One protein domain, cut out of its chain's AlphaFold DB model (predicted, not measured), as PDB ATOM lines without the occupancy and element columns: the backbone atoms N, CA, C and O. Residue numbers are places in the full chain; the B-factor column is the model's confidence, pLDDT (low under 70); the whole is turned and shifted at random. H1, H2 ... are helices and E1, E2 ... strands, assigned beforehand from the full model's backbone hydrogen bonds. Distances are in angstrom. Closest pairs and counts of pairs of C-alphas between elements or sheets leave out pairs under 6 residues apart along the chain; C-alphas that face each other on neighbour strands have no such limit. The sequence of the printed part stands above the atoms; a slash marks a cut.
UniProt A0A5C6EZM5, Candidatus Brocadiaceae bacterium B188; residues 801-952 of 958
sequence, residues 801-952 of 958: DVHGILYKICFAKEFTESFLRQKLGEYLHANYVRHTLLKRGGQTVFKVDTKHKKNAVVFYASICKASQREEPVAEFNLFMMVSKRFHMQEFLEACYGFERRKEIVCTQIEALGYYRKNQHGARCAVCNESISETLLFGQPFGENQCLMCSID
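AT A GLANCE: This is residues 801 to 952 of the 958 residues of a protein of Candidatus Brocadiaceae bacterium B188 (UniProt A0A5C6EZM5). A strongly twisted, curled sheet of seven antiparallel strands has the long helix H1 over one face, running along E4, and the short last helix H4 on the opposite face, where the sheet curls round it. H2 packs beside the sheet on H1, and H3 follows at its far side. The printed part has 152 residues with four named helices and seven named strands, in the order E1 H1 E2 E3 E4 E5 H2 H3 E6 E7 H4; the sheet's order is E2 E3 E4 E5 E1 E6 E7. The class is mixed, helices and strands, and the whole is compact, with a radius of gyration of the C-alphas of 15.3 A and spans of 46 by 38 by 28 A.

IN THESE COORDINATES: Find C-alpha 802 at (1.127, -7.783, 204.663); from there E1 runs 30.0 A to residue 812. H1, residues 817 to 831, begins at (-2.013, 12.940, 183.033) and is 21.1 A long. Next come E2, residues 835 to 840, E3, residues 843 to 848, E4, residues 858 to 865, 20.6 A, and E5, residues 874 to 882, 21.6 A. After H2, residues 888 to 896, and H3, residues 901 to 906, look for E6, residues 908 to 917, 26.8 A. E7 holds residues 933 to 938, and H4, residues 947 to 952, ends at (10.438, 8.443, 191.624).

HOW THE PARTS SIT: Begin with the sheet, whose edge strands are E2 and E7. E2 E3 E4 E5 form a meander, each strand the antiparallel neighbour of the one before; look for N 836 and O 847 at 2.8 A, N 846 and O 861 at 3.1 A, and N 862 and O 879 at 2.9 A. Beyond E5, N 807 and O 880 of E1 and E5 are 2.9 A apart, N 808 and O 910 of E1 and E6 2.8 A, and N 916 and O 934 of the hairpin E6 and E7 2.9 A. E5, H2 H3 and E6 form a split strand-helix-strand unit, two strands running the same way with E1 between them, its crossover right-handed. H1 is on the sheet at a height of 8.6 A, over E4; H4 is on the opposite face. H2 touches H1 at a steep tilt of 54 degrees, opposite ways, the closest C-alphas being those of Lys 823 and Cys 895, 5.2 A. H2 also touches H3, closest at Leu 892 and Ile 904, C-alphas 5.8 A apart; H3 only grazes the sheet with residues 903 to 906. In H1, H2, H3 and H4 every O i to N i+4 pair is within hydrogen-bond range.

THE WHOLE: The C-alphas farthest apart, those of Glu 899 and Gly 921, are 46.5 A apart. The printed part has no cut, and the link E6 to E7, residues 918 to 932, is long. The mean pLDDT of the printed part is 71.8; 55 residues are under 70, among them 831 to 856.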
ATOM      1  N   ASP A 801       2.754  -9.723 208.438       65.69
ATOM      2  CA  ASP A 801       1.705  -8.709 208.346       65.69
ATOM      3  C   ASP A 801       1.862  -7.945 207.022       65.69
ATOM      4  O   ASP A 801       2.631  -6.983 206.921       65.69
ATOM      5  N   VAL A 802       1.194  -8.439 205.969       74.44
ATOM      6  CA  VAL A 802       1.127  -7.783 204.663       74.44
ATOM      7  C   VAL A 802       0.412  -6.465 204.890       74.44
ATOM      8  O   VAL A 802      -0.812  -6.392 205.033       74.44
ATOM      9  N   HIS A 803       1.213  -5.413 204.929       75.88
ATOM     10  CA  HIS A 803       0.747  -4.064 205.134       75.88
ATOM     11  C   HIS A 803       0.110  -3.533 203.854       75.88
ATOM     12  O   HIS A 803      -0.996  -2.996 203.913       75.88
ATOM     13  N   GLY A 804       0.759  -3.751 202.702       80.56
ATOM     14  CA  GLY A 804       0.262  -3.303 201.408       80.56
ATOM     15  C   GLY A 804       0.779  -4.085 200.204       80.56
ATOM     16  O   GLY A 804       1.706  -4.885 200.303       80.56
ATOM     17  N   ILE A 805       0.144  -3.841 199.063       84.88
ATOM     18  CA  ILE A 805       0.466  -4.402 197.747       84.88
ATOM     19  C   ILE A 805       0.805  -3.232 196.833       84.88
ATOM     20  O   ILE A 805       0.079  -2.235 196.843       84.88
ATOM     21  N   LEU A 806       1.890  -3.338 196.066       86.94
ATOM     22  CA  LEU A 806       2.215  -2.367 195.024       86.94
ATOM     23  C   LEU A 806       1.677  -2.855 193.680       86.94
ATOM     24  O   LEU A 806       2.100  -3.901 193.193       86.94
ATOM     25  N   TYR A 807       0.806  -2.057 193.071       88.44
ATOM     26  CA  TYR A 807       0.347  -2.253 191.703       88.44
ATOM     27  C   TYR A 807       1.005  -1.255 190.749       88.44
ATOM     28  O   TYR A 807       1.156  -0.081 191.097       88.44
ATOM     29  N   LYS A 808       1.331  -1.715 189.539       87.81
ATOM     30  CA  LYS A 808       1.544  -0.892 188.343       87.81
ATOM     31  C   LYS A 808       0.280  -0.992 187.494       87.81
ATOM     32  O   LYS A 808      -0.111  -2.084 187.094       87.81
ATOM     33  N   ILE A 809      -0.385   0.136 187.266       88.50
ATOM     34  CA  ILE A 809      -1.605   0.224 186.460       88.50
ATOM     35  C   ILE A 809      -1.269   1.015 185.199       88.50
ATOM     36  O   ILE A 809      -0.911   2.194 185.289       88.50
ATOM     37  N   CYS A 810      -1.376   0.376 184.038       87.31
ATOM     38  CA  CYS A 810      -1.030   0.989 182.760       87.31
ATOM     39  C   CYS A 810      -2.282   1.579 182.102       87.31
ATOM     40  O   CYS A 810      -3.235   0.859 181.791       87.31
ATOM     41  N   PHE A 811      -2.272   2.894 181.869       82.38
ATOM     42  CA  PHE A 811      -3.363   3.604 181.203       82.38
ATOM     43  C   PHE A 811      -3.045   3.829 179.720       82.38
ATOM     44  O   PHE A 811      -1.924   4.194 179.347       82.38
ATOM     45  N   ALA A 812      -4.055   3.622 178.872       73.94
ATOM     46  CA  ALA A 812      -3.948   3.801 177.426       73.94
ATOM     47  C   ALA A 812      -3.616   5.258 177.044       73.94
ATOM     48  O   ALA A 812      -3.968   6.193 177.765       73.94
ATOM     49  N   LYS A 813      -3.007   5.446 175.863       69.19
ATOM     50  CA  LYS A 813      -2.609   6.762 175.301       69.19
ATOM     51  C   LYS A 813      -3.745   7.779 175.144       69.19
ATOM     52  O   LYS A 813      -3.529   8.959 174.921       69.19
ATOM     53  N   GLU A 814      -4.985   7.323 175.223       72.38
ATOM     54  CA  GLU A 814      -6.163   8.181 175.088       72.38
ATOM     55  C   GLU A 814      -6.418   9.031 176.349       72.38
ATOM     56  O   GLU A 814      -7.225   9.962 176.322       72.38
ATOM     57  N   PHE A 815      -5.726   8.744 177.458       76.25
ATOM     58  CA  PHE A 815      -5.882   9.445 178.729       76.25
ATOM     59  C   PHE A 815      -4.726  10.405 179.001       76.25
ATOM     60  O   PHE A 815      -3.558  10.039 178.922       76.25
ATOM     61  N   THR A 816      -5.049  11.637 179.404       80.12
ATOM     62  CA  THR A 816      -4.040  12.628 179.803       80.12
ATOM     63  C   THR A 816      -3.667  12.491 181.278       80.12
ATOM     64  O   THR A 816      -4.487  12.118 182.119       80.12
ATOM     65  N   GLU A 817      -2.450  12.900 181.635       78.75
ATOM     66  CA  GLU A 817      -2.013  12.940 183.033       78.75
ATOM     67  C   GLU A 817      -2.954  13.769 183.929       78.75
ATOM     68  O   GLU A 817      -3.248  13.385 185.062       78.75
ATOM     69  N   SER A 818      -3.467  14.896 183.424       80.88
ATOM     70  CA  SER A 818      -4.428  15.738 184.147       80.88
ATOM     71  C   SER A 818      -5.727  14.992 184.458       80.88
ATOM     72  O   SER A 818      -6.242  15.104 185.570       80.88
ATOM     73  N   PHE A 819      -6.232  14.209 183.503       82.94
ATOM     74  CA  PHE A 819      -7.428  13.387 183.683       82.94
ATOM     75  C   PHE A 819      -7.224  12.326 184.774       82.94
ATOM     76  O   PHE A 819      -8.032  12.230 185.697       82.94
ATOM     77  N   LEU A 820      -6.110  11.587 184.725       80.69
ATOM     78  CA  LEU A 820      -5.786  10.571 185.735       80.69
ATOM     79  C   LEU A 820      -5.634  11.185 187.130       80.69
ATOM     80  O   LEU A 820      -6.160  10.652 188.106       80.69
ATOM     81  N   ARG A 821      -4.969  12.345 187.231       80.19
ATOM     82  CA  ARG A 821      -4.826  13.092 188.492       80.19
ATOM     83  C   ARG A 821      -6.180  13.506 189.063       80.19
ATOM     84  O   ARG A 821      -6.397  13.350 190.262       80.19
ATOM     85  N   GLN A 822      -7.073  14.024 188.220       83.56
ATOM     86  CA  GLN A 822      -8.419  14.415 188.634       83.56
ATOM     87  C   GLN A 822      -9.199  13.207 189.160       83.56
ATOM     88  O   GLN A 822      -9.711  13.256 190.274       83.56
ATOM     89  N   LYS A 823      -9.240  12.107 188.401       84.44
ATOM     90  CA  LYS A 823      -9.993  10.901 188.769       84.44
ATOM     91  C   LYS A 823      -9.476  10.212 190.020       84.44
ATOM     92  O   LYS A 823     -10.265   9.837 190.887       84.44
ATOM     93  N   LEU A 824      -8.159  10.117 190.164       81.50
ATOM     94  CA  LEU A 824      -7.547   9.631 191.392       81.50
ATOM     95  C   LEU A 824      -7.891  10.546 192.578       81.50
ATOM     96  O   LEU A 824      -8.243  10.051 193.645       81.50
ATOM     97  N   GLY A 825      -7.859  11.869 192.391       79.25
ATOM     98  CA  GLY A 825      -8.278  12.838 193.406       79.25
ATOM     99  C   GLY A 825      -9.746  12.687 193.820       79.25
ATOM    100  O   GLY A 825     -10.033  12.653 195.015       79.25
ATOM    101  N   GLU A 826     -10.661  12.540 192.856       81.06
ATOM    102  CA  GLU A 826     -12.095  12.292 193.082       81.06
ATOM    103  C   GLU A 826     -12.317  11.006 193.892       81.06
ATOM    104  O   GLU A 826     -12.974  11.041 194.936       81.06
ATOM    105  N   TYR A 827     -11.706   9.891 193.472       81.81
ATOM    106  CA  TYR A 827     -11.783   8.615 194.189       81.81
ATOM    107  C   TYR A 827     -11.248   8.738 195.621       81.81
ATOM    108  O   TYR A 827     -11.887   8.279 196.572       81.81
ATOM    109  N   LEU A 828     -10.089   9.381 195.798       77.81
ATOM    110  CA  LEU A 828      -9.500   9.571 197.118       77.81
ATOM    111  C   LEU A 828     -10.346  10.505 197.997       77.81
ATOM    112  O   LEU A 828     -10.417  10.292 199.200       77.81
ATOM    113  N   HIS A 829     -11.000  11.525 197.443       73.44
ATOM    114  CA  HIS A 829     -11.873  12.410 198.216       73.44
ATOM    115  C   HIS A 829     -13.157  11.703 198.667       73.44
ATOM    116  O   HIS A 829     -13.557  11.830 199.823       73.44
ATOM    117  N   ALA A 830     -13.767  10.909 197.784       72.56
ATOM    118  CA  ALA A 830     -14.962  10.133 198.108       72.56
ATOM    119  C   ALA A 830     -14.694   9.075 199.195       72.56
ATOM    120  O   ALA A 830     -15.547   8.827 200.045       72.56
ATOM    121  N   ASN A 831     -13.494   8.482 199.201       69.00
ATOM    122  CA  ASN A 831     -13.140   7.382 200.102       69.00
ATOM    123  C   ASN A 831     -12.303   7.807 201.330       69.00
ATOM    124  O   ASN A 831     -12.220   7.053 202.306       69.00
ATOM    125  N   TYR A 832     -11.696   9.004 201.340       65.50
ATOM    126  CA  TYR A 832     -10.836   9.490 202.433       65.50
ATOM    127  C   TYR A 832     -11.053  10.958 202.795       65.50
ATOM    128  O   TYR A 832     -11.216  11.833 201.955       65.50
ATOM    129  N   VAL A 833     -10.921  11.247 204.094       50.84
ATOM    130  CA  VAL A 833     -11.220  12.569 204.675       50.84
ATOM    131  C   VAL A 833     -10.050  13.563 204.592       50.84
ATOM    132  O   VAL A 833     -10.283  14.767 204.602       50.84
ATOM    133  N   ARG A 834      -8.790  13.105 204.516       58.62
ATOM    134  CA  ARG A 834      -7.596  13.970 204.385       58.62
ATOM    135  C   ARG A 834      -6.535  13.305 203.501       58.62
ATOM    136  O   ARG A 834      -6.019  12.248 203.856       58.62
ATOM    137  N   HIS A 835      -6.185  13.942 202.385       60.22
ATOM    138  CA  HIS A 835      -5.048  13.573 201.537       60.22
ATOM    139  C   HIS A 835      -4.231  14.826 201.186       60.22
ATOM    140  O   HIS A 835      -4.781  15.920 201.081       60.22
ATOM    141  N   THR A 836      -2.915  14.681 201.033       59.97
ATOM    142  CA  THR A 836      -2.005  15.766 200.644       59.97
ATOM    143  C   THR A 836      -1.492  15.525 199.231       59.97
ATOM    144  O   THR A 836      -0.962  14.452 198.934       59.97
ATOM    145  N   LEU A 837      -1.633  16.536 198.374       55.91
ATOM    146  CA  LEU A 837      -1.076  16.567 197.026       55.91
ATOM    147  C   LEU A 837       0.335  17.172 197.073       55.91
ATOM    148  O   LEU A 837       0.503  18.302 197.533       55.91
ATOM    149  N   LEU A 838       1.345  16.454 196.582       57.53
ATOM    150  CA  LEU A 838       2.724  16.946 196.474       57.53
ATOM    151  C   LEU A 838       3.194  16.880 195.011       57.53
ATOM    152  O   LEU A 838       3.072  15.839 194.367       57.53
ATOM    153  N   LYS A 839       3.766  17.976 194.488       48.03
ATOM    154  CA  LYS A 839       4.415  18.014 193.161       48.03
ATOM    155  C   LYS A 839       5.935  17.810 193.299       48.03
ATOM    156  O   LYS A 839       6.668  18.725 193.664       48.03
ATOM    157  N   ARG A 840       6.354  16.564 193.060       50.66
ATOM    158  CA  ARG A 840       7.697  15.956 192.937       50.66
ATOM    159  C   ARG A 840       8.399  15.934 191.573       50.66
ATOM    160  O   ARG A 840       8.176  14.966 190.872       50.66
ATOM    161  N   GLY A 841       9.237  16.889 191.154       45.47
ATOM    162  CA  GLY A 841      10.100  16.684 189.960       45.47
ATOM    163  C   GLY A 841       9.390  16.217 188.667       45.47
ATOM    164  O   GLY A 841       9.912  15.368 187.955       45.47
ATOM    165  N   GLY A 842       8.185  16.730 188.385       49.34
ATOM    166  CA  GLY A 842       7.339  16.312 187.252       49.34
ATOM    167  C   GLY A 842       6.237  15.303 187.612       49.34
ATOM    168  O   GLY A 842       5.196  15.296 186.963       49.34
ATOM    169  N   GLN A 843       6.390  14.549 188.700       45.12
ATOM    170  CA  GLN A 843       5.416  13.575 189.205       45.12
ATOM    171  C   GLN A 843       4.412  14.215 190.179       45.12
ATOM    172  O   GLN A 843       4.711  15.198 190.875       45.12
ATOM    173  N   THR A 844       3.205  13.645 190.256       50.38
ATOM    174  CA  THR A 844       2.217  13.970 191.300       50.38
ATOM    175  C   THR A 844       2.049  12.821 192.258       50.38
ATOM    176  O   THR A 844       1.715  11.714 191.850       50.38
ATOM    177  N   VAL A 845       2.243  13.133 193.537       54.12
ATOM    178  CA  VAL A 845       2.173  12.186 194.640       54.12
ATOM    179  C   VAL A 845       0.969  12.511 195.512       54.12
ATOM    180  O   VAL A 845       0.822  13.643 195.983       54.12
ATOM    181  N   PHE A 846       0.146  11.499 195.772       59.72
ATOM    182  CA  PHE A 846      -0.921  11.559 196.766       59.72
ATOM    183  C   PHE A 846      -0.480  10.813 198.024       59.72
ATOM    184  O   PHE A 846      -0.226   9.608 197.984       59.72
ATOM    185  N   LYS A 847      -0.395  11.527 199.151       54.00
ATOM    186  CA  LYS A 847      -0.122  10.937 200.467       54.00
ATOM    187  C   LYS A 847      -1.382  11.016 201.323       54.00
ATOM    188  O   LYS A 847      -1.863  12.112 201.609       54.00
ATOM    189  N   VAL A 848      -1.923   9.871 201.726       59.16
ATOM    190  CA  VAL A 848      -3.080   9.809 202.633       59.16
ATOM    191  C   VAL A 848      -2.568   9.829 204.074       59.16
ATOM    192  O   VAL A 848      -1.647   9.089 204.415       59.16
ATOM    193  N   ASP A 849      -3.125  10.696 204.927       53.41
ATOM    194  CA  ASP A 849      -2.715  10.769 206.335       53.41
ATOM    195  C   ASP A 849      -3.219   9.536 207.103       53.41
ATOM    196  O   ASP A 849      -4.400   9.409 207.436       53.41
ATOM    197  N   THR A 850      -2.309   8.606 207.395       51.97
ATOM    198  CA  THR A 850      -2.621   7.362 208.105       51.97
ATOM    199  C   THR A 850      -2.783   7.552 209.617       51.97
ATOM    200  O   THR A 850      -3.199   6.609 210.289       51.97
ATOM    201  N   LYS A 851      -2.472   8.729 210.191       46.16
ATOM    202  CA  LYS A 851      -2.516   8.945 211.653       46.16
ATOM    203  C   LYS A 851      -3.932   9.053 212.224       46.16
ATOM    204  O   LYS A 851      -4.081   8.925 213.439       46.16
ATOM    205  N   HIS A 852      -4.967   9.285 211.409       43.94
ATOM    206  CA  HIS A 852      -6.310   9.617 211.916       43.94
ATOM    207  C   HIS A 852      -7.471   8.719 211.454       43.94
ATOM    208  O   HIS A 852      -8.604   8.988 211.844       43.94
ATOM    209  N   LYS A 853      -7.247   7.612 210.723       46.53
ATOM    210  CA  LYS A 853      -8.292   6.584 210.502       46.53
ATOM    211  C   LYS A 853      -7.719   5.167 210.367       46.53
ATOM    212  O   LYS A 853      -6.835   4.929 209.554       46.53
ATOM    213  N   LYS A 854      -8.337   4.193 211.055       47.00
ATOM    214  CA  LYS A 854      -8.111   2.729 210.934       47.00
ATOM    215  C   LYS A 854      -8.410   2.138 209.530       47.00
ATOM    216  O   LYS A 854      -8.341   0.921 209.365       47.00
ATOM    217  N   ASN A 855      -8.739   2.967 208.529       50.59
ATOM    218  CA  ASN A 855      -9.355   2.578 207.251       50.59
ATOM    219  C   ASN A 855      -8.633   3.124 205.999       50.59
ATOM    220  O   ASN A 855      -9.265   3.247 204.959       50.59
ATOM    221  N   ALA A 856      -7.343   3.481 206.058       58.75
ATOM    222  CA  ALA A 856      -6.610   3.856 204.840       58.75
ATOM    223  C   ALA A 856      -6.515   2.653 203.871       58.75
ATOM    224  O   ALA A 856      -6.066   1.572 204.265       58.75
ATOM    225  N   VAL A 857      -6.967   2.822 202.624       72.00
ATOM    226  CA  VAL A 857      -7.008   1.767 201.598       72.00
ATOM    227  C   VAL A 857      -5.989   2.020 200.471       72.00
ATOM    228  O   VAL A 857      -5.482   1.068 199.895       72.00
ATOM    229  N   VAL A 858      -5.551   3.266 200.263       77.62
ATOM    230  CA  VAL A 858      -4.426   3.675 199.410       77.62
ATOM    231  C   VAL A 858      -3.409   4.388 200.300       77.62
ATOM    232  O   VAL A 858      -3.754   5.357 200.974       77.62
ATOM    233  N   PHE A 859      -2.169   3.903 200.330       74.94
ATOM    234  CA  PHE A 859      -1.084   4.489 201.125       74.94
ATOM    235  C   PHE A 859      -0.261   5.494 200.323       74.94
ATOM    236  O   PHE A 859       0.148   6.530 200.847       74.94
ATOM    237  N   TYR A 860      -0.035   5.187 199.047       78.44
ATOM    238  CA  TYR A 860       0.750   6.000 198.129       78.44
ATOM    239  C   TYR A 860       0.252   5.793 196.700       78.44
ATOM    240  O   TYR A 860      -0.095   4.672 196.324       78.44
ATOM    241  N   ALA A 861       0.251   6.863 195.910       81.75
ATOM    242  CA  ALA A 861      -0.020   6.808 194.483       81.75
ATOM    243  C   ALA A 861       0.852   7.825 193.733       81.75
ATOM    244  O   ALA A 861       0.956   8.976 194.174       81.75
ATOM    245  N   SER A 862       1.453   7.408 192.616       82.00
ATOM    246  CA  SER A 862       2.276   8.255 191.744       82.00
ATOM    247  C   SER A 862       2.036   7.950 190.272       82.00
ATOM    248  O   SER A 862       1.995   6.788 189.872       82.00
ATOM    249  N   ILE A 863       1.883   9.007 189.473       83.00
ATOM    250  CA  ILE A 863       1.708   8.924 188.020       83.00
ATOM    251  C   ILE A 863       3.039   9.269 187.352       83.00
ATOM    252  O   ILE A 863       3.612  10.330 187.610       83.00
ATOM    253  N   CYS A 864       3.514   8.371 186.494       78.69
ATOM    254  CA  CYS A 864       4.750   8.497 185.725       78.69
ATOM    255  C   CYS A 864       4.456   8.342 184.228       78.69
ATOM    256  O   CYS A 864       3.535   7.625 183.842       78.69
ATOM    257  N   LYS A 865       5.249   8.988 183.368       73.75
ATOM    258  CA  LYS A 865       5.166   8.785 181.915       73.75
ATOM    259  C   LYS A 865       5.815   7.443 181.552       73.75
ATOM    260  O   LYS A 865       6.925   7.180 182.008       73.75
ATOM    261  N   ALA A 866       5.134   6.612 180.766       67.25
ATOM    262  CA  ALA A 866       5.638   5.303 180.352       67.25
ATOM    263  C   ALA A 866       6.866   5.451 179.432       67.25
ATOM    264  O   ALA A 866       6.941   6.391 178.629       67.25
ATOM    265  N   SER A 867       7.845   4.546 179.540       60.75
ATOM    266  CA  SER A 867       9.001   4.559 178.642       60.75
ATOM    267  C   SER A 867       8.600   3.993 177.269       60.75
ATOM    268  O   SER A 867       7.990   2.933 177.167       60.75
ATOM    269  N   GLN A 868       8.936   4.687 176.173       53.03
ATOM    270  CA  GLN A 868       8.527   4.268 174.815       53.03
ATOM    271  C   GLN A 868       9.184   2.958 174.328       53.03
ATOM    272  O   GLN A 868       8.863   2.496 173.236       53.03
ATOM    273  N   ARG A 869      10.122   2.374 175.089       48.03
ATOM    274  CA  ARG A 869      10.878   1.173 174.692       48.03
ATOM    275  C   ARG A 869      10.248  -0.148 175.149       48.03
ATOM    276  O   ARG A 869      10.570  -1.158 174.535       48.03
ATOM    277  N   GLU A 870       9.385  -0.153 176.167       48.16
ATOM    278  CA  GLU A 870       8.917  -1.398 176.810       48.16
ATOM    279  C   GLU A 870       7.420  -1.693 176.593       48.16
ATOM    280  O   GLU A 870       7.055  -2.858 176.446       48.16
ATOM    281  N   GLU A 871       6.551  -0.680 176.465       54.50
ATOM    282  CA  GLU A 871       5.097  -0.886 176.338       54.50
ATOM    283  C   GLU A 871       4.471  -0.016 175.225       54.50
ATOM    284  O   GLU A 871       4.173   1.161 175.438       54.50
ATOM    285  N   PRO A 872       4.200  -0.556 174.017       52.72
ATOM    286  CA  PRO A 872       3.724   0.241 172.878       52.72
ATOM    287  C   PRO A 872       2.307   0.825 173.047       52.72
ATOM    288  O   PRO A 872       1.909   1.687 172.254       52.72
ATOM    289  N   VAL A 873       1.555   0.388 174.066       57.84
ATOM    290  CA  VAL A 873       0.119   0.673 174.264       57.84
ATOM    291  C   VAL A 873      -0.157   1.643 175.430       57.84
ATOM    292  O   VAL A 873      -1.233   2.240 175.474       57.84
ATOM    293  N   ALA A 874       0.805   1.869 176.333       59.97
ATOM    294  CA  ALA A 874       0.646   2.733 177.508       59.97
ATOM    295  C   ALA A 874       1.318   4.107 177.316       59.97
ATOM    296  O   ALA A 874       2.388   4.206 176.717       59.97
ATOM    297  N   GLU A 875       0.699   5.179 177.825       70.44
ATOM    298  CA  GLU A 875       1.339   6.511 177.904       70.44
ATOM    299  C   GLU A 875       1.716   6.893 179.337       70.44
ATOM    300  O   GLU A 875       2.720   7.577 179.556       70.44
ATOM    301  N   PHE A 876       0.948   6.414 180.318       78.12
ATOM    302  CA  PHE A 876       1.164   6.694 181.731       78.12
ATOM    303  C   PHE A 876       1.039   5.422 182.570       78.12
ATOM    304  O   PHE A 876       0.113   4.629 182.391       78.12
ATOM    305  N   ASN A 877       1.941   5.295 183.538       84.00
ATOM    306  CA  ASN A 877       1.921   4.275 184.573       84.00
ATOM    307  C   ASN A 877       1.485   4.915 185.890       84.00
ATOM    308  O   ASN A 877       2.049   5.926 186.317       84.00
ATOM    309  N   LEU A 878       0.506   4.313 186.553       86.69
ATOM    310  CA  LEU A 878       0.110   4.655 187.909       86.69
ATOM    311  C   LEU A 878       0.638   3.581 188.857       86.69
ATOM    312  O   LEU A 878       0.170   2.444 188.854       86.69
ATOM    313  N   PHE A 879       1.599   3.958 189.691       86.56
ATOM    314  CA  PHE A 879       2.084   3.116 190.773       86.56
ATOM    315  C   PHE A 879       1.258   3.388 192.021       86.56
ATOM    316  O   PHE A 879       1.226   4.520 192.506       86.56
ATOM    317  N   MET A 880       0.597   2.362 192.549       85.75
ATOM    318  CA  MET A 880      -0.258   2.474 193.730       85.75
ATOM    319  C   MET A 880       0.116   1.440 194.775       85.75
ATOM    320  O   MET A 880      -0.020   0.241 194.542       85.75
ATOM    321  N   MET A 881       0.529   1.907 195.955       83.94
ATOM    322  CA  MET A 881       0.634   1.049 197.128       83.94
ATOM    323  C   MET A 881      -0.660   1.125 197.923       83.94
ATOM    324  O   MET A 881      -1.049   2.190 198.413       83.94
ATOM    325  N   VAL A 882      -1.318  -0.016 198.066       83.00
ATOM    326  CA  VAL A 882      -2.665  -0.106 198.622       83.00
ATOM    327  C   VAL A 882      -2.738  -1.139 199.732       83.00
ATOM    328  O   VAL A 882      -1.945  -2.074 199.778       83.00
ATOM    329  N   SER A 883      -3.693  -0.984 200.642       76.75
ATOM    330  CA  SER A 883      -3.934  -1.966 201.695       76.75
ATOM    331  C   SER A 883      -4.707  -3.171 201.161       76.75
ATOM    332  O   SER A 883      -5.320  -3.132 200.091       76.75
ATOM    333  N   LYS A 884      -4.780  -4.235 201.967       69.00
ATOM    334  CA  LYS A 884      -5.601  -5.421 201.673       69.00
ATOM    335  C   LYS A 884      -7.105  -5.146 201.491       69.00
ATOM    336  O   LYS A 884      -7.839  -6.058 201.131       69.00
ATOM    337  N   ARG A 885      -7.593  -3.923 201.726       70.50
ATOM    338  CA  ARG A 885      -9.007  -3.552 201.540       70.50
ATOM    339  C   ARG A 885      -9.311  -2.921 200.168       70.50
ATOM    340  O   ARG A 885     -10.463  -2.622 199.903       70.50
ATOM    341  N   PHE A 886      -8.321  -2.720 199.289       77.31
ATOM    342  CA  PHE A 886      -8.472  -1.944 198.040       77.31
ATOM    343  C   PHE A 886      -9.197  -2.654 196.903       77.31
ATOM    344  O   PHE A 886      -8.628  -3.529 196.252       77.31
ATOM    345  N   HIS A 887     -10.458  -2.331 196.640       75.75
ATOM    346  CA  HIS A 887     -11.207  -2.991 195.572       75.75
ATOM    347  C   HIS A 887     -10.824  -2.429 194.189       75.75
ATOM    348  O   HIS A 887     -11.143  -1.292 193.853       75.75
ATOM    349  N   MET A 888     -10.102  -3.227 193.390       83.19
ATOM    350  CA  MET A 888      -9.551  -2.787 192.098       83.19
ATOM    351  C   MET A 888     -10.653  -2.426 191.101       83.19
ATOM    352  O   MET A 888     -10.557  -1.414 190.418       83.19
ATOM    353  N   GLN A 889     -11.716  -3.229 191.040       78.50
ATOM    354  CA  GLN A 889     -12.820  -2.984 190.120       78.50
ATOM    355  C   GLN A 889     -13.528  -1.657 190.421       78.50
ATOM    356  O   GLN A 889     -13.712  -0.857 189.512       78.50
ATOM    357  N   GLU A 890     -13.832  -1.381 191.694       78.94
ATOM    358  CA  GLU A 890     -14.451  -0.109 192.106       78.94
ATOM    359  C   GLU A 890     -13.554   1.084 191.763       78.94
ATOM    360  O   GLU A 890     -14.036   2.142 191.365       78.94
ATOM    361  N   PHE A 891     -12.234   0.917 191.896       83.88
ATOM    362  CA  PHE A 891     -11.279   1.942 191.497       83.88
ATOM    363  C   PHE A 891     -11.321   2.212 189.985       83.88
ATOM    364  O   PHE A 891     -11.426   3.370 189.578       83.88
ATOM    365  N   LEU A 892     -11.285   1.169 189.148       82.50
ATOM    366  CA  LEU A 892     -11.364   1.323 187.691       82.50
ATOM    367  C   LEU A 892     -12.708   1.926 187.257       82.50
ATOM    368  O   LEU A 892     -12.732   2.810 186.402       82.50
ATOM    369  N   GLU A 893     -13.812   1.499 187.870       82.19
ATOM    370  CA  GLU A 893     -15.151   2.044 187.626       82.19
ATOM    371  C   GLU A 893     -15.251   3.518 188.036       82.19
ATOM    372  O   GLU A 893     -15.847   4.313 187.312       82.19
ATOM    373  N   ALA A 894     -14.612   3.929 189.135       81.56
ATOM    374  CA  ALA A 894     -14.535   5.336 189.525       81.56
ATOM    375  C   ALA A 894     -13.672   6.171 188.561       81.56
ATOM    376  O   ALA A 894     -13.978   7.339 188.305       81.56
ATOM    377  N   CYS A 895     -12.600   5.591 188.010       81.56
ATOM    378  CA  CYS A 895     -11.730   6.275 187.054       81.56
ATOM    379  C   CYS A 895     -12.374   6.444 185.674       81.56
ATOM    380  O   CYS A 895     -12.380   7.552 185.135       81.56
ATOM    381  N   TYR A 896     -12.914   5.370 185.098       82.88
ATOM    382  CA  TYR A 896     -13.439   5.378 183.731       82.88
ATOM    383  C   TYR A 896     -14.942   5.674 183.647       82.88
ATOM    384  O   TYR A 896     -15.416   6.153 182.616       82.88
ATOM    385  N   GLY A 897     -15.690   5.428 184.722       78.88
ATOM    386  CA  GLY A 897     -17.146   5.325 184.700       78.88
ATOM    387  C   GLY A 897     -17.601   3.911 184.325       78.88
ATOM    388  O   GLY A 897     -16.960   3.229 183.526       78.88
ATOM    389  N   PHE A 898     -18.734   3.477 184.879       74.19
ATOM    390  CA  PHE A 898     -19.255   2.113 184.697       74.19
ATOM    391  C   PHE A 898     -19.563   1.747 183.229       74.19
ATOM    392  O   PHE A 898     -19.514   0.576 182.859       74.19
ATOM    393  N   GLU A 899     -19.829   2.743 182.380       75.94
ATOM    394  CA  GLU A 899     -20.138   2.566 180.952       75.94
ATOM    395  C   GLU A 899     -18.899   2.210 180.102       75.94
ATOM    396  O   GLU A 899     -19.013   1.637 179.018       75.94
ATOM    397  N   ARG A 900     -17.684   2.509 180.586       80.44
ATOM    398  CA  ARG A 900     -16.413   2.319 179.858       80.44
ATOM    399  C   ARG A 900     -15.794   0.943 180.101       80.44
ATOM    400  O   ARG A 900     -14.672   0.782 180.583       80.44
ATOM    401  N   ARG A 901     -16.566  -0.094 179.774       79.12
ATOM    402  CA  ARG A 901     -16.199  -1.491 180.047       79.12
ATOM    403  C   ARG A 901     -14.934  -1.950 179.316       79.12
ATOM    404  O   ARG A 901     -14.190  -2.754 179.873       79.12
ATOM    405  N   LYS A 902     -14.687  -1.472 178.090       84.19
ATOM    406  CA  LYS A 902     -13.485  -1.833 177.318       84.19
ATOM    407  C   LYS A 902     -12.233  -1.429 178.082       84.19
ATOM    408  O   LYS A 902     -11.350  -2.250 178.284       84.19
ATOM    409  N   GLU A 903     -12.185  -0.192 178.549       85.06
ATOM    410  CA  GLU A 903     -11.051   0.357 179.275       85.06
ATOM    411  C   GLU A 903     -10.856  -0.365 180.606       85.06
ATOM    412  O   GLU A 903      -9.740  -0.791 180.891       85.06
ATOM    413  N   ILE A 904     -11.930  -0.633 181.359       81.62
ATOM    414  CA  ILE A 904     -11.868  -1.416 182.607       81.62
ATOM    415  C   ILE A 904     -11.255  -2.807 182.365       81.62
ATOM    416  O   ILE A 904     -10.323  -3.204 183.057       81.62
ATOM    417  N   VAL A 905     -11.748  -3.546 181.367       83.19
ATOM    418  CA  VAL A 905     -11.320  -4.929 181.086       83.19
ATOM    419  C   VAL A 905      -9.932  -4.996 180.434       83.19
ATOM    420  O   VAL A 905      -9.191  -5.963 180.630       83.19
ATOM    421  N   CYS A 906      -9.570  -3.995 179.633       84.12
ATOM    422  CA  CYS A 906      -8.301  -3.961 178.908       84.12
ATOM    423  C   CYS A 906      -7.151  -3.326 179.699       84.12
ATOM    424  O   CYS A 906      -6.000  -3.525 179.305       84.12
ATOM    425  N   THR A 907      -7.433  -2.612 180.797       85.38
ATOM    426  CA  THR A 907      -6.398  -2.028 181.665       85.38
ATOM    427  C   THR A 907      -5.454  -3.123 182.154       85.38
ATOM    428  O   THR A 907      -5.892  -4.104 182.755       85.38
ATOM    429  N   GLN A 908      -4.158  -2.966 181.875       86.69
ATOM    430  CA  GLN A 908      -3.138  -3.882 182.380       86.69
ATOM    431  C   GLN A 908      -2.793  -3.490 183.811       86.69
ATOM    432  O   GLN A 908      -2.509  -2.323 184.094       86.69
ATOM    433  N   ILE A 909      -2.863  -4.466 184.713       87.38
ATOM    434  CA  ILE A 909      -2.579  -4.269 186.127       87.38
ATOM    435  C   ILE A 909      -1.624  -5.357 186.578       87.38
ATOM    436  O   ILE A 909      -1.979  -6.533 186.635       87.38
ATOM    437  N   GLU A 910      -0.430  -4.938 186.960       89.25
ATOM    438  CA  GLU A 910       0.610  -5.820 187.453       89.25
ATOM    439  C   GLU A 910       0.774  -5.641 188.963       89.25
ATOM    440  O   GLU A 910       0.987  -4.532 189.458       89.25
ATOM    441  N   ALA A 911       0.690  -6.735 189.712       88.88
ATOM    442  CA  ALA A 911       1.133  -6.791 191.095       88.88
ATOM    443  C   ALA A 911       2.664  -6.922 191.119       88.88
ATOM    444  O   ALA A 911       3.217  -7.963 190.773       88.88
ATOM    445  N   LEU A 912       3.363  -5.868 191.535       87.00
ATOM    446  CA  LEU A 912       4.831  -5.851 191.571       87.00
ATOM    447  C   LEU A 912       5.398  -6.505 192.834       87.00
ATOM    448  O   LEU A 912       6.533  -6.985 192.843       87.00
ATOM    449  N   GLY A 913       4.620  -6.507 193.917       84.00
ATOM    450  CA  GLY A 913       5.011  -7.164 195.153       84.00
ATOM    451  C   GLY A 913       4.156  -6.815 196.366       84.00
ATOM    452  O   GLY A 913       3.319  -5.907 196.345       84.00
ATOM    453  N   TYR A 914       4.420  -7.540 197.447       83.69
ATOM    454  CA  TYR A 914       3.783  -7.404 198.756       83.69
ATOM    455  C   TYR A 914       4.773  -6.813 199.748       83.69
ATOM    456  O   TYR A 914       5.946  -7.177 199.749       83.69
ATOM    457  N   TYR A 915       4.296  -5.933 200.623       81.00
ATOM    458  CA  TYR A 915       5.123  -5.158 201.542       81.00
ATOM    459  C   TYR A 915       4.570  -5.230 202.959       81.00
ATOM    460  O   TYR A 915       3.355  -5.198 203.164       81.00
ATOM    461  N   ARG A 916       5.461  -5.271 203.951       79.38
ATOM    462  CA  ARG A 916       5.120  -5.108 205.373       79.38
ATOM    463  C   ARG A 916       5.590  -3.765 205.898       79.38
ATOM    464  O   ARG A 916       6.509  -3.169 205.343       79.38
ATOM    465  N   LYS A 917       5.016  -3.327 207.016       73.38
ATOM    466  CA  LYS A 917       5.491  -2.143 207.729       73.38
ATOM    467  C   LYS A 917       6.852  -2.440 208.361       73.38
ATOM    468  O   LYS A 917       7.006  -3.433 209.071       73.38
ATOM    469  N   ASN A 918       7.834  -1.590 208.097       70.00
ATOM    470  CA  ASN A 918       9.165  -1.711 208.668       70.00
ATOM    471  C   ASN A 918       9.125  -1.343 210.163       70.00
ATOM    472  O   ASN A 918       8.564  -0.313 210.542       70.00
ATOM    473  N   GLN A 919       9.705  -2.192 211.013       60.72
ATOM    474  CA  GLN A 919       9.757  -1.987 212.467       60.72
ATOM    475  C   GLN A 919      11.072  -1.335 212.931       60.72
ATOM    476  O   GLN A 919      11.197  -0.996 214.109       60.72
ATOM    477  N   HIS A 920      12.061  -1.143 212.046       62.34
ATOM    478  CA  HIS A 920      13.392  -0.634 212.404       62.34
ATOM    479  C   HIS A 920      13.773   0.630 211.616       62.34
ATOM    480  O   HIS A 920      13.535   0.731 210.415       62.34
ATOM    481  N   GLY A 921      14.373   1.604 212.317       58.38
ATOM    482  CA  GLY A 921      14.582   3.005 211.912       58.38
ATOM    483  C   GLY A 921      15.617   3.277 210.813       58.38
ATOM    484  O   GLY A 921      16.324   4.282 210.884       58.38
ATOM    485  N   ALA A 922      15.714   2.413 209.803       65.50
ATOM    486  CA  ALA A 922      16.511   2.682 208.612       65.50
ATOM    487  C   ALA A 922      15.982   3.935 207.895       65.50
ATOM    488  O   ALA A 922      14.772   4.093 207.699       65.50
ATOM    489  N   ARG A 923      16.885   4.839 207.505       68.06
ATOM    490  CA  ARG A 923      16.554   6.044 206.733       68.06
ATOM    491  C   ARG A 923      16.938   5.856 205.275       68.06
ATOM    492  O   ARG A 923      17.967   5.266 204.964       68.06
ATOM    493  N   CYS A 924      16.104   6.366 204.383       68.69
ATOM    494  CA  CYS A 924      16.360   6.372 202.953       68.69
ATOM    495  C   CYS A 924      17.583   7.248 202.652       68.69
ATOM    496  O   CYS A 924      17.576   8.433 202.979       68.69
ATOM    497  N   ALA A 925      18.593   6.717 201.960       68.06
ATOM    498  CA  ALA A 925      19.798   7.474 201.605       68.06
ATOM    499  C   ALA A 925      19.531   8.626 200.611       68.06
ATOM    500  O   ALA A 925      20.397   9.463 200.375       68.06
ATOM    501  N   VAL A 926      18.336   8.666 200.008       72.31
ATOM    502  CA  VAL A 926      17.933   9.677 199.019       72.31
ATOM    503  C   VAL A 926      17.134  10.816 199.636       72.31
ATOM    504  O   VAL A 926      17.461  11.976 199.410       72.31
ATOM    505  N   CYS A 927      16.066  10.507 200.372       73.69
ATOM    506  CA  CYS A 927      15.186  11.528 200.943       73.69
ATOM    507  C   CYS A 927      15.389  11.743 202.445       73.69
ATOM    508  O   CYS A 927      14.743  12.620 203.008       73.69
ATOM    509  N   ASN A 928      16.257  10.953 203.090       70.31
ATOM    510  CA  ASN A 928      16.526  10.955 204.531       70.31
ATOM    511  C   ASN A 928      15.293  10.685 205.427       70.31
ATOM    512  O   ASN A 928      15.369  10.793 206.650       70.31
ATOM    513  N   GLU A 929      14.160  10.304 204.829       66.31
ATOM    514  CA  GLU A 929      12.948   9.876 205.533       66.31
ATOM    515  C   GLU A 929      13.096   8.442 206.053       66.31
ATOM    516  O   GLU A 929      13.880   7.649 205.525       66.31
ATOM    517  N   SER A 930      12.311   8.081 207.070       64.94
ATOM    518  CA  SER A 930      12.275   6.701 207.573       64.94
ATOM    519  C   SER A 930      11.716   5.763 206.500       64.94
ATOM    520  O   SER A 930      10.667   6.043 205.921       64.94
ATOM    521  N   ILE A 931      12.397   4.646 206.236       68.50
ATOM    522  CA  ILE A 931      11.886   3.589 205.360       68.50
ATOM    523  C   ILE A 931      10.729   2.922 206.103       68.50
ATOM    524  O   ILE A 931      10.958   2.180 207.054       68.50
ATOM    525  N   SER A 932       9.493   3.223 205.710       64.56
ATOM    526  CA  SER A 932       8.282   2.755 206.391       64.56
ATOM    527  C   SER A 932       7.836   1.352 205.980       64.56
ATOM    528  O   SER A 932       7.063   0.738 206.714       64.56
ATOM    529  N   GLU A 933       8.335   0.811 204.865       73.75
ATOM    530  CA  GLU A 933       7.920  -0.479 204.309       73.75
ATOM    531  C   GLU A 933       9.108  -1.330 203.846       73.75
ATOM    532  O   GLU A 933      10.124  -0.815 203.383       73.75
ATOM    533  N   THR A 934       8.965  -2.651 203.942       75.00
ATOM    534  CA  THR A 934       9.954  -3.645 203.501       75.00
ATOM    535  C   THR A 934       9.291  -4.638 202.554       75.00
ATOM    536  O   THR A 934       8.176  -5.088 202.836       75.00
ATOM    537  N   LEU A 935       9.967  -4.979 201.450       76.69
ATOM    538  CA  LEU A 935       9.518  -6.018 200.519       76.69
ATOM    539  C   LEU A 935       9.381  -7.352 201.260       76.69
ATOM    540  O   LEU A 935      10.306  -7.778 201.950       76.69
ATOM    541  N   LEU A 936       8.226  -7.989 201.108       76.88
ATOM    542  CA  LEU A 936       8.005  -9.381 201.482       76.88
ATOM    543  C   LEU A 936       8.259 -10.297 200.288       76.88
ATOM    544  O   LEU A 936       9.057 -11.215 200.394       76.88
ATOM    545  N   PHE A 937       7.598 -10.021 199.159       81.75
ATOM    546  CA  PHE A 937       7.652 -10.849 197.951       81.75
ATOM    547  C   PHE A 937       7.550  -9.976 196.707       81.75
ATOM    548  O   PHE A 937       6.717  -9.068 196.680       81.75
ATOM    549  N   GLY A 938       8.330 -10.282 195.669       80.88
ATOM    550  CA  GLY A 938       8.266  -9.613 194.366       80.88
ATOM    551  C   GLY A 938       9.536  -8.851 194.002       80.88
ATOM    552  O   GLY A 938      10.632  -9.250 194.392       80.88
ATOM    553  N   GLN A 939       9.401  -7.787 193.208       71.69
ATOM    554  CA  GLN A 939      10.551  -7.034 192.705       71.69
ATOM    555  C   GLN A 939      11.170  -6.142 193.800       71.69
ATOM    556  O   GLN A 939      10.466  -5.307 194.374       71.69
ATOM    557  N   PRO A 940      12.478  -6.284 194.100       65.25
ATOM    558  CA  PRO A 940      13.164  -5.420 195.050       65.25
ATOM    559  C   PRO A 940      13.389  -4.029 194.470       65.25
ATOM    560  O   PRO A 940      13.696  -3.846 193.294       65.25
ATOM    561  N   PHE A 941      13.275  -3.033 195.339       66.00
ATOM    562  CA  PHE A 941      13.654  -1.669 195.016       66.00
ATOM    563  C   PHE A 941      15.161  -1.464 195.130       66.00
ATOM    564  O   PHE A 941      15.851  -2.235 195.795       66.00
ATOM    565  N   GLY A 942      15.672  -0.397 194.509       63.09
ATOM    566  CA  GLY A 942      17.093  -0.063 194.576       63.09
ATOM    567  C   GLY A 942      17.610  -0.013 196.019       63.09
ATOM    568  O   GLY A 942      16.974   0.584 196.889       63.09
ATOM    569  N   GLU A 943      18.777  -0.617 196.254       60.47
ATOM    570  CA  GLU A 943      19.388  -0.717 197.584       60.47
ATOM    571  C   GLU A 943      19.452   0.647 198.297       60.47
ATOM    572  O   GLU A 943      19.795   1.674 197.699       60.47
ATOM    573  N   ASN A 944      19.125   0.655 199.595       64.75
ATOM    574  CA  ASN A 944      19.150   1.829 200.480       64.75
ATOM    575  C   ASN A 944      18.188   2.980 200.107       64.75
ATOM    576  O   ASN A 944      18.400   4.131 200.510       64.75
ATOM    577  N   GLN A 945      17.108   2.699 199.370       70.00
ATOM    578  CA  GLN A 945      16.056   3.671 199.038       70.00
ATOM    579  C   GLN A 945      14.691   3.224 199.575       70.00
ATOM    580  O   GLN A 945      14.395   2.036 199.646       70.00
ATOM    581  N   CYS A 946      13.830   4.176 199.957       71.50
ATOM    582  CA  CYS A 946      12.433   3.854 200.249       71.50
ATOM    583  C   CYS A 946      11.651   3.594 198.950       71.50
ATOM    584  O   CYS A 946      12.054   4.039 197.870       71.50
ATOM    585  N   LEU A 947      10.502   2.923 199.075       71.62
ATOM    586  CA  LEU A 947       9.560   2.650 197.982       71.62
ATOM    587  C   LEU A 947       9.296   3.894 197.117       71.62
ATOM    588  O   LEU A 947       9.455   3.848 195.902       71.62
ATOM    589  N   MET A 948       8.976   5.024 197.756       72.31
ATOM    590  CA  MET A 948       8.676   6.284 197.064       72.31
ATOM    591  C   MET A 948       9.857   6.758 196.204       72.31
ATOM    592  O   MET A 948       9.693   7.030 195.025       72.31
ATOM    593  N   CYS A 949      11.073   6.789 196.763       74.38
ATOM    594  CA  CYS A 949      12.265   7.223 196.024       74.38
ATOM    595  C   CYS A 949      12.635   6.285 194.870       74.38
ATOM    596  O   CYS A 949      13.263   6.720 193.906       74.38
ATOM    597  N   SER A 950      12.275   5.010 194.986       73.06
ATOM    598  CA  SER A 950      12.596   3.985 193.994       73.06
ATOM    599  C   SER A 950      11.673   4.060 192.780       73.06
ATOM    600  O   SER A 950      12.147   3.916 191.652       73.06
ATOM    601  N   ILE A 951      10.393   4.374 193.014       71.31
ATOM    602  CA  ILE A 951       9.432   4.750 191.971       71.31
ATOM    603  C   ILE A 951       9.875   6.065 191.320       71.31
ATOM    604  O   ILE A 951      10.056   6.120 190.106       71.31
ATOM    605  N   ASP A 952      10.147   7.097 192.126       66.38
ATOM    606  CA  ASP A 952      10.438   8.443 191.624       66.38
ATOM    607  C   ASP A 952      11.703   8.493 190.735       66.38
ATOM    608  O   ASP A 952      11.774   9.293 189.803       66.38
TER     609      ASP A 952